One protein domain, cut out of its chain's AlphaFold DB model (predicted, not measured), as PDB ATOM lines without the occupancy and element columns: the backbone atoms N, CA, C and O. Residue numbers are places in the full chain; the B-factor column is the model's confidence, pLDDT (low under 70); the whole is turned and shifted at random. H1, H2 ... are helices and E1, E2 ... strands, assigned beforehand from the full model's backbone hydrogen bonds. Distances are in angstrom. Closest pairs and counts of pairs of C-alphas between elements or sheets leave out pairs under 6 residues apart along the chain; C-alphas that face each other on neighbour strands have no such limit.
ATOM      1  N   PHE A   4      -2.444  -6.967 -49.267       85.12
ATOM      2  CA  PHE A   4      -3.865  -6.658 -49.386       85.12
ATOM      3  C   PHE A   4      -4.554  -7.623 -50.345       85.12
ATOM      4  O   PHE A   4      -4.027  -7.938 -51.414       85.12
ATOM      5  N   ASN A   5      -5.763  -8.061 -50.001       85.94
ATOM      6  CA  ASN A   5      -6.588  -8.864 -50.899       85.94
ATOM      7  C   ASN A   5      -7.186  -8.004 -52.046       85.94
ATOM      8  O   ASN A   5      -7.029  -6.772 -52.065       85.94
ATOM      9  N   PRO A   6      -7.883  -8.607 -53.032       86.44
ATOM     10  CA  PRO A   6      -8.506  -7.855 -54.124       86.44
ATOM     11  C   PRO A   6      -9.471  -6.760 -53.648       86.44
ATOM     12  O   PRO A   6      -9.476  -5.672 -54.224       86.44
ATOM     13  N   SER A   7     -10.190  -6.998 -52.546       82.88
ATOM     14  CA  SER A   7     -11.094  -6.034 -51.901       82.88
ATOM     15  C   SER A   7     -10.373  -4.897 -51.164       82.88
ATOM     16  O   SER A   7     -11.027  -3.982 -50.678       82.88
ATOM     17  N   GLY A   8      -9.039  -4.935 -51.085       77.88
ATOM     18  CA  GLY A   8      -8.226  -3.917 -50.425       77.88
ATOM     19  C   GLY A   8      -8.076  -4.113 -48.920       77.88
ATOM     20  O   GLY A   8      -7.556  -3.223 -48.275       77.88
ATOM     21  N   LEU A   9      -8.482  -5.244 -48.343       82.44
ATOM     22  CA  LEU A   9      -8.309  -5.503 -46.908       82.44
ATOM     23  C   LEU A   9      -6.927  -6.097 -46.628       82.44
ATOM     24  O   LEU A   9      -6.428  -6.873 -47.449       82.44
ATOM     25  N   LEU A  10      -6.334  -5.748 -45.481       85.31
ATOM     26  CA  LEU A  10      -5.078  -6.339 -45.012       85.31
ATOM     27  C   LEU A  10      -5.215  -7.856 -44.849       85.31
ATOM     28  O   LEU A  10      -6.257  -8.363 -44.432       85.31
ATOM     29  N   VAL A  11      -4.151  -8.570 -45.203       87.81
ATOM     30  CA  VAL A  11      -4.026 -10.015 -45.038       87.81
ATOM     31  C   VAL A  11      -2.695 -10.306 -44.349       87.81
ATOM     32  O   VAL A  11      -1.651  -9.874 -44.849       87.81
ATOM     33  N   PRO A  12      -2.697 -11.073 -43.251       89.06
ATOM     34  CA  PRO A  12      -3.858 -11.708 -42.612       89.06
ATOM     35  C   PRO A  12      -4.766 -10.712 -41.855       89.06
ATOM     36  O   PRO A  12      -4.385  -9.572 -41.628       89.06
ATOM     37  N   ASP A  13      -5.966 -11.144 -41.466       85.00
ATOM     38  CA  ASP A  13      -6.995 -10.334 -40.785       85.00
ATOM     39  C   ASP A  13      -6.785 -10.202 -39.261       85.00
ATOM     40  O   ASP A  13      -7.719  -9.938 -38.506       85.00
ATOM     41  N   HIS A  14      -5.544 -10.371 -38.802       85.94
ATOM     42  CA  HIS A  14      -5.127 -10.121 -37.422       85.94
ATOM     43  C   HIS A  14      -4.125  -8.965 -37.353       85.94
ATOM     44  O   HIS A  14      -3.763  -8.381 -38.368       85.94
ATOM     45  N   ILE A  15      -3.674  -8.625 -36.143       86.00
ATOM     46  CA  ILE A  15      -2.710  -7.541 -35.920       86.00
ATOM     47  C   ILE A  15      -1.428  -7.815 -36.714       86.00
ATOM     48  O   ILE A  15      -0.724  -8.793 -36.457       86.00
ATOM     49  N   ILE A  16      -1.107  -6.915 -37.641       88.94
ATOM     50  CA  ILE A  16       0.142  -6.934 -38.402       88.94
ATOM     51  C   ILE A  16       1.070  -5.880 -37.808       88.94
ATOM     52  O   ILE A  16       0.754  -4.691 -37.798       88.94
ATOM     53  N   VAL A  17       2.236  -6.312 -37.331       91.00
ATOM     54  CA  VAL A  17       3.300  -5.389 -36.925       91.00
ATOM     55  C   VAL A  17       3.958  -4.828 -38.183       91.00
ATOM     56  O   VAL A  17       4.359  -5.589 -39.063       91.00
ATOM     57  N   SER A  18       4.070  -3.504 -38.262       90.38
ATOM     58  CA  SER A  18       4.659  -2.797 -39.399       90.38
ATOM     59  C   SER A  18       5.660  -1.760 -38.927       90.38
ATOM     60  O   SER A  18       5.451  -1.073 -37.928       90.38
ATOM     61  N   THR A  19       6.722  -1.595 -39.705       92.50
ATOM     62  CA  THR A  19       7.625  -0.448 -39.589       92.50
ATOM     63  C   THR A  19       7.034   0.784 -40.273       92.50
ATOM     64  O   THR A  19       6.131   0.686 -41.113       92.50
ATOM     65  N   ILE A  20       7.580   1.960 -39.949       91.50
ATOM     66  CA  ILE A  20       7.188   3.210 -40.608       91.50
ATOM     67  C   ILE A  20       7.569   3.213 -42.093       91.50
ATOM     68  O   ILE A  20       6.836   3.768 -42.901       91.50
ATOM     69  N   GLN A  21       8.667   2.543 -42.462       93.38
ATOM     70  CA  GLN A  21       9.125   2.418 -43.846       93.38
ATOM     71  C   GLN A  21       8.201   1.517 -44.669       93.38
ATOM     72  O   GLN A  21       7.866   1.846 -45.804       93.38
ATOM     73  N   GLU A  22       7.754   0.391 -44.105       92.19
ATOM     74  CA  GLU A  22       6.763  -0.467 -44.766       92.19
ATOM     75  C   GLU A  22       5.441   0.268 -44.963       92.19
ATOM     76  O   GLU A  22       4.833   0.181 -46.029       92.19
ATOM     77  N   PHE A  23       5.025   1.037 -43.957       90.56
ATOM     78  CA  PHE A  23       3.824   1.842 -44.059       90.56
ATOM     79  C   PHE A  23       3.964   2.962 -45.099       90.56
ATOM     80  O   PHE A  23       3.059   3.145 -45.907       90.56
ATOM     81  N   GLU A  24       5.101   3.663 -45.153       92.94
ATOM     82  CA  GLU A  24       5.391   4.666 -46.185       92.94
ATOM     83  C   GLU A  24       5.316   4.073 -47.590       92.94
ATOM     84  O   GLU A  24       4.667   4.636 -48.471       92.94
ATOM     85  N   GLN A  25       5.950   2.921 -47.798       91.56
ATOM     86  CA  GLN A  25       5.976   2.260 -49.095       91.56
ATOM     87  C   GLN A  25       4.555   1.947 -49.582       91.56
ATOM     88  O   GLN A  25       4.184   2.261 -50.715       91.56
ATOM     89  N   GLU A  26       3.728   1.380 -48.712       88.56
ATOM     90  CA  GLU A  26       2.369   0.969 -49.061       88.56
ATOM     91  C   GLU A  26       1.398   2.150 -49.153       88.56
ATOM     92  O   GLU A  26       0.524   2.212 -50.024       88.56
ATOM     93  N   PHE A  27       1.557   3.131 -48.270       88.81
ATOM     94  CA  PHE A  27       0.685   4.288 -48.212       88.81
ATOM     95  C   PHE A  27       1.036   5.322 -49.280       88.81
ATOM     96  O   PHE A  27       0.139   5.812 -49.961       88.81
ATOM     97  N   VAL A  28       2.311   5.674 -49.423       91.31
ATOM     98  CA  VAL A  28       2.792   6.777 -50.262       91.31
ATOM     99  C   VAL A  28       3.316   6.282 -51.603       91.31
ATOM    100  O   VAL A  28       2.895   6.804 -52.634       91.31
ATOM    101  N   SER A  29       4.229   5.308 -51.614       91.38
ATOM    102  CA  SER A  29       4.916   4.923 -52.855       91.38
ATOM    103  C   SER A  29       3.976   4.206 -53.821       91.38
ATOM    104  O   SER A  29       3.941   4.547 -55.003       91.38
ATOM    105  N   ASN A  30       3.168   3.266 -53.322       88.50
ATOM    106  CA  ASN A  30       2.277   2.464 -54.167       88.50
ATOM    107  C   ASN A  30       1.100   3.277 -54.740       88.50
ATOM    108  O   ASN A  30       0.593   2.951 -55.812       88.50
ATOM    109  N   ILE A  31       0.664   4.346 -54.058       87.31
ATOM    110  CA  ILE A  31      -0.417   5.242 -54.505       87.31
ATOM    111  C   ILE A  31       0.007   6.688 -54.231       87.31
ATOM    112  O   ILE A  31      -0.345   7.304 -53.222       87.31
ATOM    113  N   SER A  32       0.802   7.233 -55.147       90.62
ATOM    114  CA  SER A  32       1.500   8.499 -54.933       90.62
ATOM    115  C   SER A  32       0.634   9.712 -55.270       90.62
ATOM    116  O   SER A  32       0.653  10.229 -56.387       90.62
ATOM    117  N   THR A  33      -0.097  10.223 -54.277       93.56
ATOM    118  CA  THR A  33      -0.841  11.491 -54.380       93.56
ATOM    119  C   THR A  33      -0.258  12.565 -53.463       93.56
ATOM    120  O   THR A  33       0.386  12.274 -52.454       93.56
ATOM    121  N   VAL A  34      -0.495  13.841 -53.799       94.69
ATOM    122  CA  VAL A  34      -0.101  14.983 -52.947       94.69
ATOM    123  C   VAL A  34      -0.708  14.836 -51.551       94.69
ATOM    124  O   VAL A  34      -0.015  15.033 -50.556       94.69
ATOM    125  N   LYS A  35      -1.982  14.428 -51.479       92.62
ATOM    126  CA  LYS A  35      -2.700  14.255 -50.215       92.62
ATOM    127  C   LYS A  35      -2.090  13.151 -49.359       92.62
ATOM    128  O   LYS A  35      -1.902  13.351 -48.166       92.62
ATOM    129  N   ARG A  36      -1.733  12.012 -49.960       92.44
ATOM    130  CA  ARG A  36      -1.124  10.896 -49.227       92.44
ATOM    131  C   ARG A  36       0.269  11.267 -48.704       92.44
ATOM    132  O   ARG A  36       0.540  11.085 -47.523       92.44
ATOM    133  N   ARG A  37       1.110  11.926 -49.508       95.00
ATOM    134  CA  ARG A  37       2.393  12.467 -49.011       95.00
ATOM    135  C   ARG A  37       2.210  13.427 -47.833       95.00
ATOM    136  O   ARG A  37       2.926  13.316 -46.844       95.00
ATOM    137  N   ALA A  38       1.245  14.341 -47.928       95.31
ATOM    138  CA  ALA A  38       0.966  15.302 -46.864       95.31
ATOM    139  C   ALA A  38       0.468  14.623 -45.577       95.31
ATOM    140  O   ALA A  38       0.966  14.934 -44.500       95.31
ATOM    141  N   LEU A  39      -0.466  13.671 -45.682       93.94
ATOM    142  CA  LEU A  39      -0.967  12.908 -44.536       93.94
ATOM    143  C   LEU A  39       0.149  12.110 -43.862       93.94
ATOM    144  O   LEU A  39       0.295  12.190 -42.646       93.94
ATOM    145  N   PHE A  40       0.969  11.399 -44.639       94.56
ATOM    146  CA  PHE A  40       2.096  10.644 -44.101       94.56
ATOM    147  C   PHE A  40       3.118  11.557 -43.405       94.56
ATOM    148  O   PHE A  40       3.552  11.265 -42.296       94.56
ATOM    149  N   HIS A  41       3.447  12.710 -43.996       96.44
ATOM    150  CA  HIS A  41       4.339  13.682 -43.361       96.44
ATOM    151  C   HIS A  41       3.770  14.207 -42.034       96.44
ATOM    152  O   HIS A  41       4.487  14.274 -41.036       96.44
ATOM    153  N   SER A  42       2.478  14.543 -42.002       95.88
ATOM    154  CA  SER A  42       1.794  14.964 -40.775       95.88
ATOM    155  C   SER A  42       1.773  13.859 -39.719       95.88
ATOM    156  O   SER A  42       1.993  14.151 -38.549       95.88
ATOM    157  N   PHE A  43       1.580  12.601 -40.120       94.88
ATOM    158  CA  PHE A  43       1.663  11.435 -39.237       94.88
ATOM    159  C   PHE A  43       3.057  11.280 -38.615       94.88
ATOM    160  O   PHE A  43       3.180  11.166 -37.397       94.88
ATOM    161  N   VAL A  44       4.121  11.340 -39.424       96.31
ATOM    162  CA  VAL A  44       5.510  11.284 -38.929       96.31
ATOM    163  C   VAL A  44       5.767  12.426 -37.948       96.31
ATOM    164  O   VAL A  44       6.265  12.203 -36.846       96.31
ATOM    165  N   LYS A  45       5.383  13.652 -38.322       97.44
ATOM    166  CA  LYS A  45       5.560  14.833 -37.477       97.44
ATOM    167  C   LYS A  45       4.804  14.716 -36.153       97.44
ATOM    168  O   LYS A  45       5.388  15.007 -35.113       97.44
ATOM    169  N   TYR A  46       3.549  14.272 -36.189       96.12
ATOM    170  CA  TYR A  46       2.746  14.020 -34.994       96.12
ATOM    171  C   TYR A  46       3.466  13.060 -34.045       96.12
ATOM    172  O   TYR A  46       3.629  13.382 -32.873       96.12
ATOM    173  N   ASN A  47       3.977  11.935 -34.551       95.81
ATOM    174  CA  ASN A  47       4.679  10.953 -33.727       95.81
ATOM    175  C   ASN A  47       5.983  11.485 -33.127       95.81
ATOM    176  O   ASN A  47       6.275  11.227 -31.961       95.81
ATOM    177  N   GLU A  48       6.767  12.248 -33.889       97.06
ATOM    178  CA  GLU A  48       7.984  12.880 -33.371       97.06
ATOM    179  C   GLU A  48       7.687  13.908 -32.275       97.06
ATOM    180  O   GLU A  48       8.375  13.950 -31.253       97.06
ATOM    181  N   ASP A  49       6.660  14.730 -32.465       97.38
ATOM    182  CA  ASP A  49       6.275  15.737 -31.480       97.38
ATOM    183  C   ASP A  49       5.645  15.084 -30.240       97.38
ATOM    184  O   ASP A  49       5.985  15.448 -29.113       97.38
ATOM    185  N   PHE A  50       4.808  14.061 -30.425       95.62
ATOM    186  CA  PHE A  50       4.164  13.341 -29.329       95.62
ATOM    187  C   PHE A  50       5.175  12.595 -28.456       95.62
ATOM    188  O   PHE A  50       5.107  12.684 -27.229       95.62
ATOM    189  N   LYS A  51       6.186  11.961 -29.066       96.19
ATOM    190  CA  LYS A  51       7.318  11.374 -28.333       96.19
ATOM    191  C   LYS A  51       8.033  12.398 -27.461       96.19
ATOM    192  O   LYS A  51       8.330  12.103 -26.309       96.19
ATOM    193  N   LYS A  52       8.298  13.603 -27.976       96.19
ATOM    194  CA  LYS A  52       8.966  14.665 -27.203       96.19
ATOM    195  C   LYS A  52       8.121  15.123 -26.020       96.19
ATOM    196  O   LYS A  52       8.657  15.251 -24.924       96.19
ATOM    197  N   VAL A  53       6.822  15.337 -26.239       95.06
ATOM    198  CA  VAL A  53       5.873  15.736 -25.187       95.06
ATOM    199  C   VAL A  53       5.807  14.675 -24.087       95.06
ATOM    200  O   VAL A  53       5.926  15.010 -22.913       95.06
ATOM    201  N   CYS A  54       5.729  13.399 -24.466       94.81
ATOM    202  CA  CYS A  54       5.651  12.274 -23.532       94.81
ATOM    203  C   CYS A  54       7.019  11.799 -23.009       94.81
ATOM    204  O   CYS A  54       7.081  10.855 -22.228       94.81
ATOM    205  N   LYS A  55       8.129  12.410 -23.454       94.50
ATOM    206  CA  LYS A  55       9.516  11.982 -23.169       94.50
ATOM    207  C   LYS A  55       9.782  10.501 -23.506       94.50
ATOM    208  O   LYS A  55      10.574   9.832 -22.843       94.50
ATOM    209  N   LEU A  56       9.149  10.005 -24.565       95.00
ATOM    210  CA  LEU A  56       9.243   8.626 -25.038       95.00
ATOM    211  C   LEU A  56      10.302   8.469 -26.133       95.00
ATOM    212  O   LEU A  56      10.522   9.362 -26.953       95.00
ATOM    213  N   LYS A  57      10.936   7.293 -26.178       93.00
ATOM    214  CA  LYS A  57      11.828   6.905 -27.285       93.00
ATOM    215  C   LYS A  57      11.057   6.308 -28.459       93.00
ATOM    216  O   LYS A  57      11.400   6.556 -29.612       93.00
ATOM    217  N   GLU A  58      10.009   5.554 -28.154       92.94
ATOM    218  CA  GLU A  58       9.197   4.803 -29.109       92.94
ATOM    219  C   GLU A  58       7.717   4.938 -28.744       92.94
ATOM    220  O   GLU A  58       7.382   5.221 -27.593       92.94
ATOM    221  N   LEU A  59       6.842   4.762 -29.734       93.75
ATOM    222  CA  LEU A  59       5.393   4.715 -29.546       93.75
ATOM    223  C   LEU A  59       4.890   3.351 -29.991       93.75
ATOM    224  O   LEU A  59       5.278   2.860 -31.051       93.75
ATOM    225  N   HIS A  60       3.981   2.777 -29.213       93.31
ATOM    226  CA  HIS A  60       3.182   1.642 -29.648       93.31
ATOM    227  C   HIS A  60       1.822   2.164 -30.082       93.31
ATOM    228  O   HIS A  60       1.103   2.779 -29.294       93.31
ATOM    229  N   GLN A  61       1.495   1.951 -31.354       93.38
ATOM    230  CA  GLN A  61       0.283   2.481 -31.959       93.38
ATOM    231  C   GLN A  61      -0.441   1.411 -32.753       93.38
ATOM    232  O   GLN A  61       0.184   0.613 -33.453       93.38
ATOM    233  N   TRP A  62      -1.763   1.437 -32.668       91.69
ATOM    234  CA  TRP A  62      -2.634   0.759 -33.616       91.69
ATOM    235  C   TRP A  62      -3.230   1.785 -34.562       91.69
ATOM    236  O   TRP A  62      -3.646   2.865 -34.144       91.69
ATOM    237  N   MET A  63      -3.252   1.426 -35.838       87.50
ATOM    238  CA  MET A  63      -3.864   2.202 -36.904       87.50
ATOM    239  C   MET A  63      -4.979   1.358 -37.506       87.50
ATOM    240  O   MET A  63      -4.749   0.197 -37.844       87.50
ATOM    241  N   ASP A  64      -6.167   1.935 -37.615       82.69
ATOM    242  CA  ASP A  64      -7.357   1.269 -38.150       82.69
ATOM    243  C   ASP A  64      -8.281   2.325 -38.792       82.69
ATOM    244  O   ASP A  64      -7.826   3.405 -39.179       82.69
ATOM    245  N   GLY A  65      -9.572   2.029 -38.909       76.00
ATOM    246  CA  GLY A  65     -10.621   2.982 -39.222       76.00
ATOM    247  C   GLY A  65     -10.999   3.019 -40.696       76.00
ATOM    248  O   GLY A  65     -10.847   2.055 -41.448       76.00
ATOM    249  N   SER A  66     -11.540   4.159 -41.131       67.50
ATOM    250  CA  SER A  66     -12.090   4.311 -42.492       67.50
ATOM    251  C   SER A  66     -11.022   4.385 -43.587       67.50
ATOM    252  O   SER A  66     -11.336   4.573 -44.771       67.50
ATOM    253  N   TYR A  67      -9.759   4.215 -43.195       64.62
ATOM    254  CA  TYR A  67      -8.609   4.088 -44.063       64.62
ATOM    255  C   TYR A  67      -8.646   2.752 -44.822       64.62
ATOM    256  O   TYR A  67      -7.778   1.895 -44.688       64.62
ATOM    257  N   VAL A  68      -9.683   2.566 -45.643       58.16
ATOM    258  CA  VAL A  68      -9.796   1.428 -46.549       58.16
ATOM    259  C   VAL A  68      -8.612   1.514 -47.512       58.16
ATOM    260  O   VAL A  68      -8.502   2.487 -48.280       58.16
ATOM    261  N   PRO A  69      -7.701   0.534 -47.480       64.69
ATOM    262  CA  PRO A  69      -6.515   0.571 -48.306       64.69
ATOM    263  C   PRO A  69      -6.941   0.628 -49.772       64.69
ATOM    264  O   PRO A  69      -7.741  -0.190 -50.224       64.69
ATOM    265  N   LYS A  70      -6.391   1.615 -50.495       68.19
ATOM    266  CA  LYS A  70      -6.566   1.954 -51.931       68.19
ATOM    267  C   LYS A  70      -7.393   3.193 -52.283       68.19
ATOM    268  O   LYS A  70      -7.389   3.578 -53.449       68.19
ATOM    269  N   LYS A  71      -8.021   3.903 -51.342       79.88
ATOM    270  CA  LYS A  71      -8.633   5.203 -51.693       79.88
ATOM    271  C   LYS A  71      -7.550   6.209 -52.116       79.88
ATOM    272  O   LYS A  71      -6.660   6.505 -51.326       79.88
ATOM    273  N   GLU A  72      -7.612   6.772 -53.325       83.06
ATOM    274  CA  GLU A  72      -6.591   7.725 -53.821       83.06
ATOM    275  C   GLU A  72      -6.435   8.968 -52.929       83.06
ATOM    276  O   GLU A  72      -5.328   9.462 -52.704       83.06
ATOM    277  N   ASN A  73      -7.558   9.454 -52.396       84.75
ATOM    278  CA  ASN A  73      -7.637  10.646 -51.557       84.75
ATOM    279  C   ASN A  73      -8.319  10.308 -50.219       84.75
ATOM    280  O   ASN A  73      -9.507  10.595 -50.036       84.75
ATOM    281  N   PRO A  74      -7.594   9.661 -49.293       86.88
ATOM    282  CA  PRO A  74      -8.107   9.329 -47.967       86.88
ATOM    283  C   PRO A  74      -8.348  10.589 -47.126       86.88
ATOM    284  O   PRO A  74      -7.868  11.664 -47.484       86.88
ATOM    285  N   GLY A  75      -9.155  10.488 -46.070       86.12
ATOM    286  CA  GLY A  75      -9.489  11.613 -45.191       86.12
ATOM    287  C   GLY A  75      -8.328  11.969 -44.271       86.12
ATOM    288  O   GLY A  75      -7.658  12.978 -44.487       86.12
ATOM    289  N   ASP A  76      -8.113  11.093 -43.301       86.69
ATOM    290  CA  ASP A  76      -7.247  11.219 -42.135       86.69
ATOM    291  C   ASP A  76      -6.753   9.829 -41.673       86.69
ATOM    292  O   ASP A  76      -6.872   8.839 -42.403       86.69
ATOM    293  N   PHE A  77      -6.124   9.796 -40.495       87.75
ATOM    294  CA  PHE A  77      -5.663   8.593 -39.813       87.75
ATOM    295  C   PHE A  77      -6.370   8.439 -38.475       87.75
ATOM    296  O   PHE A  77      -6.298   9.348 -37.649       87.75
ATOM    297  N   ASP A  78      -6.947   7.263 -38.240       88.38
ATOM    298  CA  ASP A  78      -7.432   6.863 -36.925       88.38
ATOM    299  C   ASP A  78      -6.320   6.085 -36.204       88.38
ATOM    300  O   ASP A  78      -5.814   5.076 -36.708       88.38
ATOM    301  N   LEU A  79      -5.902   6.584 -35.038       91.31
ATOM    302  CA  LEU A  79      -4.781   6.049 -34.266       91.31
ATOM    303  C   LEU A  79      -5.174   5.840 -32.808       91.31
ATOM    304  O   LEU A  79      -5.735   6.730 -32.171       91.31
ATOM    305  N   VAL A  80      -4.769   4.704 -32.251       92.62
ATOM    306  CA  VAL A  80      -4.745   4.461 -30.807       92.62
ATOM    307  C   VAL A  80      -3.289   4.385 -30.382       92.62
ATOM    308  O   VAL A  80      -2.553   3.535 -30.878       92.62
ATOM    309  N   THR A  81      -2.865   5.265 -29.474       93.81
ATOM    310  CA  THR A  81      -1.521   5.209 -28.887       93.81
ATOM    311  C   THR A  81      -1.608   4.635 -27.483       93.81
ATOM    312  O   THR A  81      -2.382   5.120 -26.661       93.81
ATOM    313  N   PHE A  82      -0.810   3.608 -27.210       93.56
ATOM    314  CA  PHE A  82      -0.725   2.991 -25.894       93.56
ATOM    315  C   PHE A  82       0.321   3.730 -25.063       93.56
ATOM    316  O   PHE A  82       1.471   3.858 -25.484       93.56
ATOM    317  N   LEU A  83      -0.091   4.221 -23.896       93.69
ATOM    318  CA  LEU A  83       0.754   4.960 -22.963       93.69
ATOM    319  C   LEU A  83       0.712   4.309 -21.585       93.69
ATOM    320  O   LEU A  83      -0.328   3.792 -21.171       93.69
ATOM    321  N   ASP A  84       1.829   4.394 -20.868       93.19
ATOM    322  CA  ASP A  84       1.845   4.106 -19.439       93.19
ATOM    323  C   ASP A  84       0.986   5.130 -18.690       93.19
ATOM    324  O   ASP A  84       0.959   6.317 -19.029       93.19
ATOM    325  N   VAL A  85       0.294   4.667 -17.648       93.62
ATOM    326  CA  VAL A  85      -0.645   5.494 -16.875       93.62
ATOM    327  C   VAL A  85       0.018   6.748 -16.300       93.62
ATOM    328  O   VAL A  85      -0.592   7.813 -16.311       93.62
ATOM    329  N   ASP A  86       1.281   6.656 -15.886       94.25
ATOM    330  CA  ASP A  86       2.032   7.784 -15.326       94.25
ATOM    331  C   ASP A  86       2.188   8.927 -16.340       94.25
ATOM    332  O   ASP A  86       2.085  10.098 -15.981       94.25
ATOM    333  N   ILE A  87       2.348   8.599 -17.628       93.19
ATOM    334  CA  ILE A  87       2.423   9.593 -18.706       93.19
ATOM    335  C   ILE A  87       1.070  10.290 -18.872       93.19
ATOM    336  O   ILE A  87       1.028  11.502 -19.060       93.19
ATOM    337  N   SER A  88      -0.037   9.543 -18.785       88.19
ATOM    338  CA  SER A  88      -1.390  10.121 -18.839       88.19
ATOM    339  C   SER A  88      -1.610  11.116 -17.702       88.19
ATOM    340  O   SER A  88      -2.037  12.247 -17.937       88.19
ATOM    341  N   LEU A  89      -1.229  10.725 -16.481       91.44
ATOM    342  CA  LEU A  89      -1.354  11.561 -15.289       91.44
ATOM    343  C   LEU A  89      -0.511  12.840 -15.393       91.44
ATOM    344  O   LEU A  89      -1.007  13.918 -15.068       91.44
ATOM    345  N   ASP A  90       0.722  12.746 -15.902       90.81
ATOM    346  CA  ASP A  90       1.598  13.902 -16.144       90.81
ATOM    347  C   ASP A  90       1.011  14.886 -17.173       90.81
ATOM    348  O   ASP A  90       1.242  16.095 -17.092       90.81
ATOM    349  N   LEU A  91       0.238  14.380 -18.139       88.31
ATOM    350  CA  LEU A  91      -0.475  15.184 -19.136       88.31
ATOM    351  C   LEU A  91      -1.821  15.723 -18.624       88.31
ATOM    352  O   LEU A  91      -2.448  16.533 -19.311       88.31
ATOM    353  N   GLY A  92      -2.254  15.311 -17.429       86.31
ATOM    354  CA  GLY A  92      -3.532  15.701 -16.837       86.31
ATOM    355  C   GLY A  92      -4.748  15.045 -17.496       86.31
ATOM    356  O   GLY A  92      -5.811  15.668 -17.533       86.31
TER     357      GLY A  92
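What this domain is: This is residues 4 to 92 of the 93 residues of an uncharacterized protein of Myroides sp. NP-2 (UniProt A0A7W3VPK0). A short two-stranded ribbon, E1 and E2, runs alongside a helical hairpin of short H1 and long H2, with small H3 at one far end. The printed part has 89 residues, in order H1, H2, E1, E2, H3; the sheet is antiparallel, the class mixed. It is only just compact, close to loose: radius of gyration of the C-alphas 14.5 A, spans 44 by 29 by 20 A.

How they stand to each other: Start at the hairpin of E1, residues 60 to 64, and E2, residues 78 to 82, antiparallel at 156 degrees; N 62 and O 80, 2.9 A apart, are within hydrogen-bond range. H1, residues 20 to 29, and H2, residues 34 to 53, form a helical hairpin, opposite ways at a shallow tilt of 20 degrees. They touch, H2 with residues 36 to 40 alone; the closest C-alphas, of Val 28 and Arg 36, are 5.8 A apart. H1 is apart from both strands, H2 from E2. H3, residues 85 to 90, touches no helix. Every O i to N i+4 pair in H1, H2 and H3 is within hydrogen-bond range.

Where its parts are: Find C-alpha 20 at (7.188, 3.210, -40.608), where H1 begins, 12.6 A long. H2 runs 28.4 A, E1 and E2 13.5 A each; H3, 8.7 A, ends at C-alpha 90, (1.598, 13.902, -16.144).

The domain as a whole: Pro 6 and Asp 90 hold the farthest C-alphas, 44.9 A apart. The printed part has no cut; the link E1 to E2 is long. Residues 66 to 70 have pLDDT under 70.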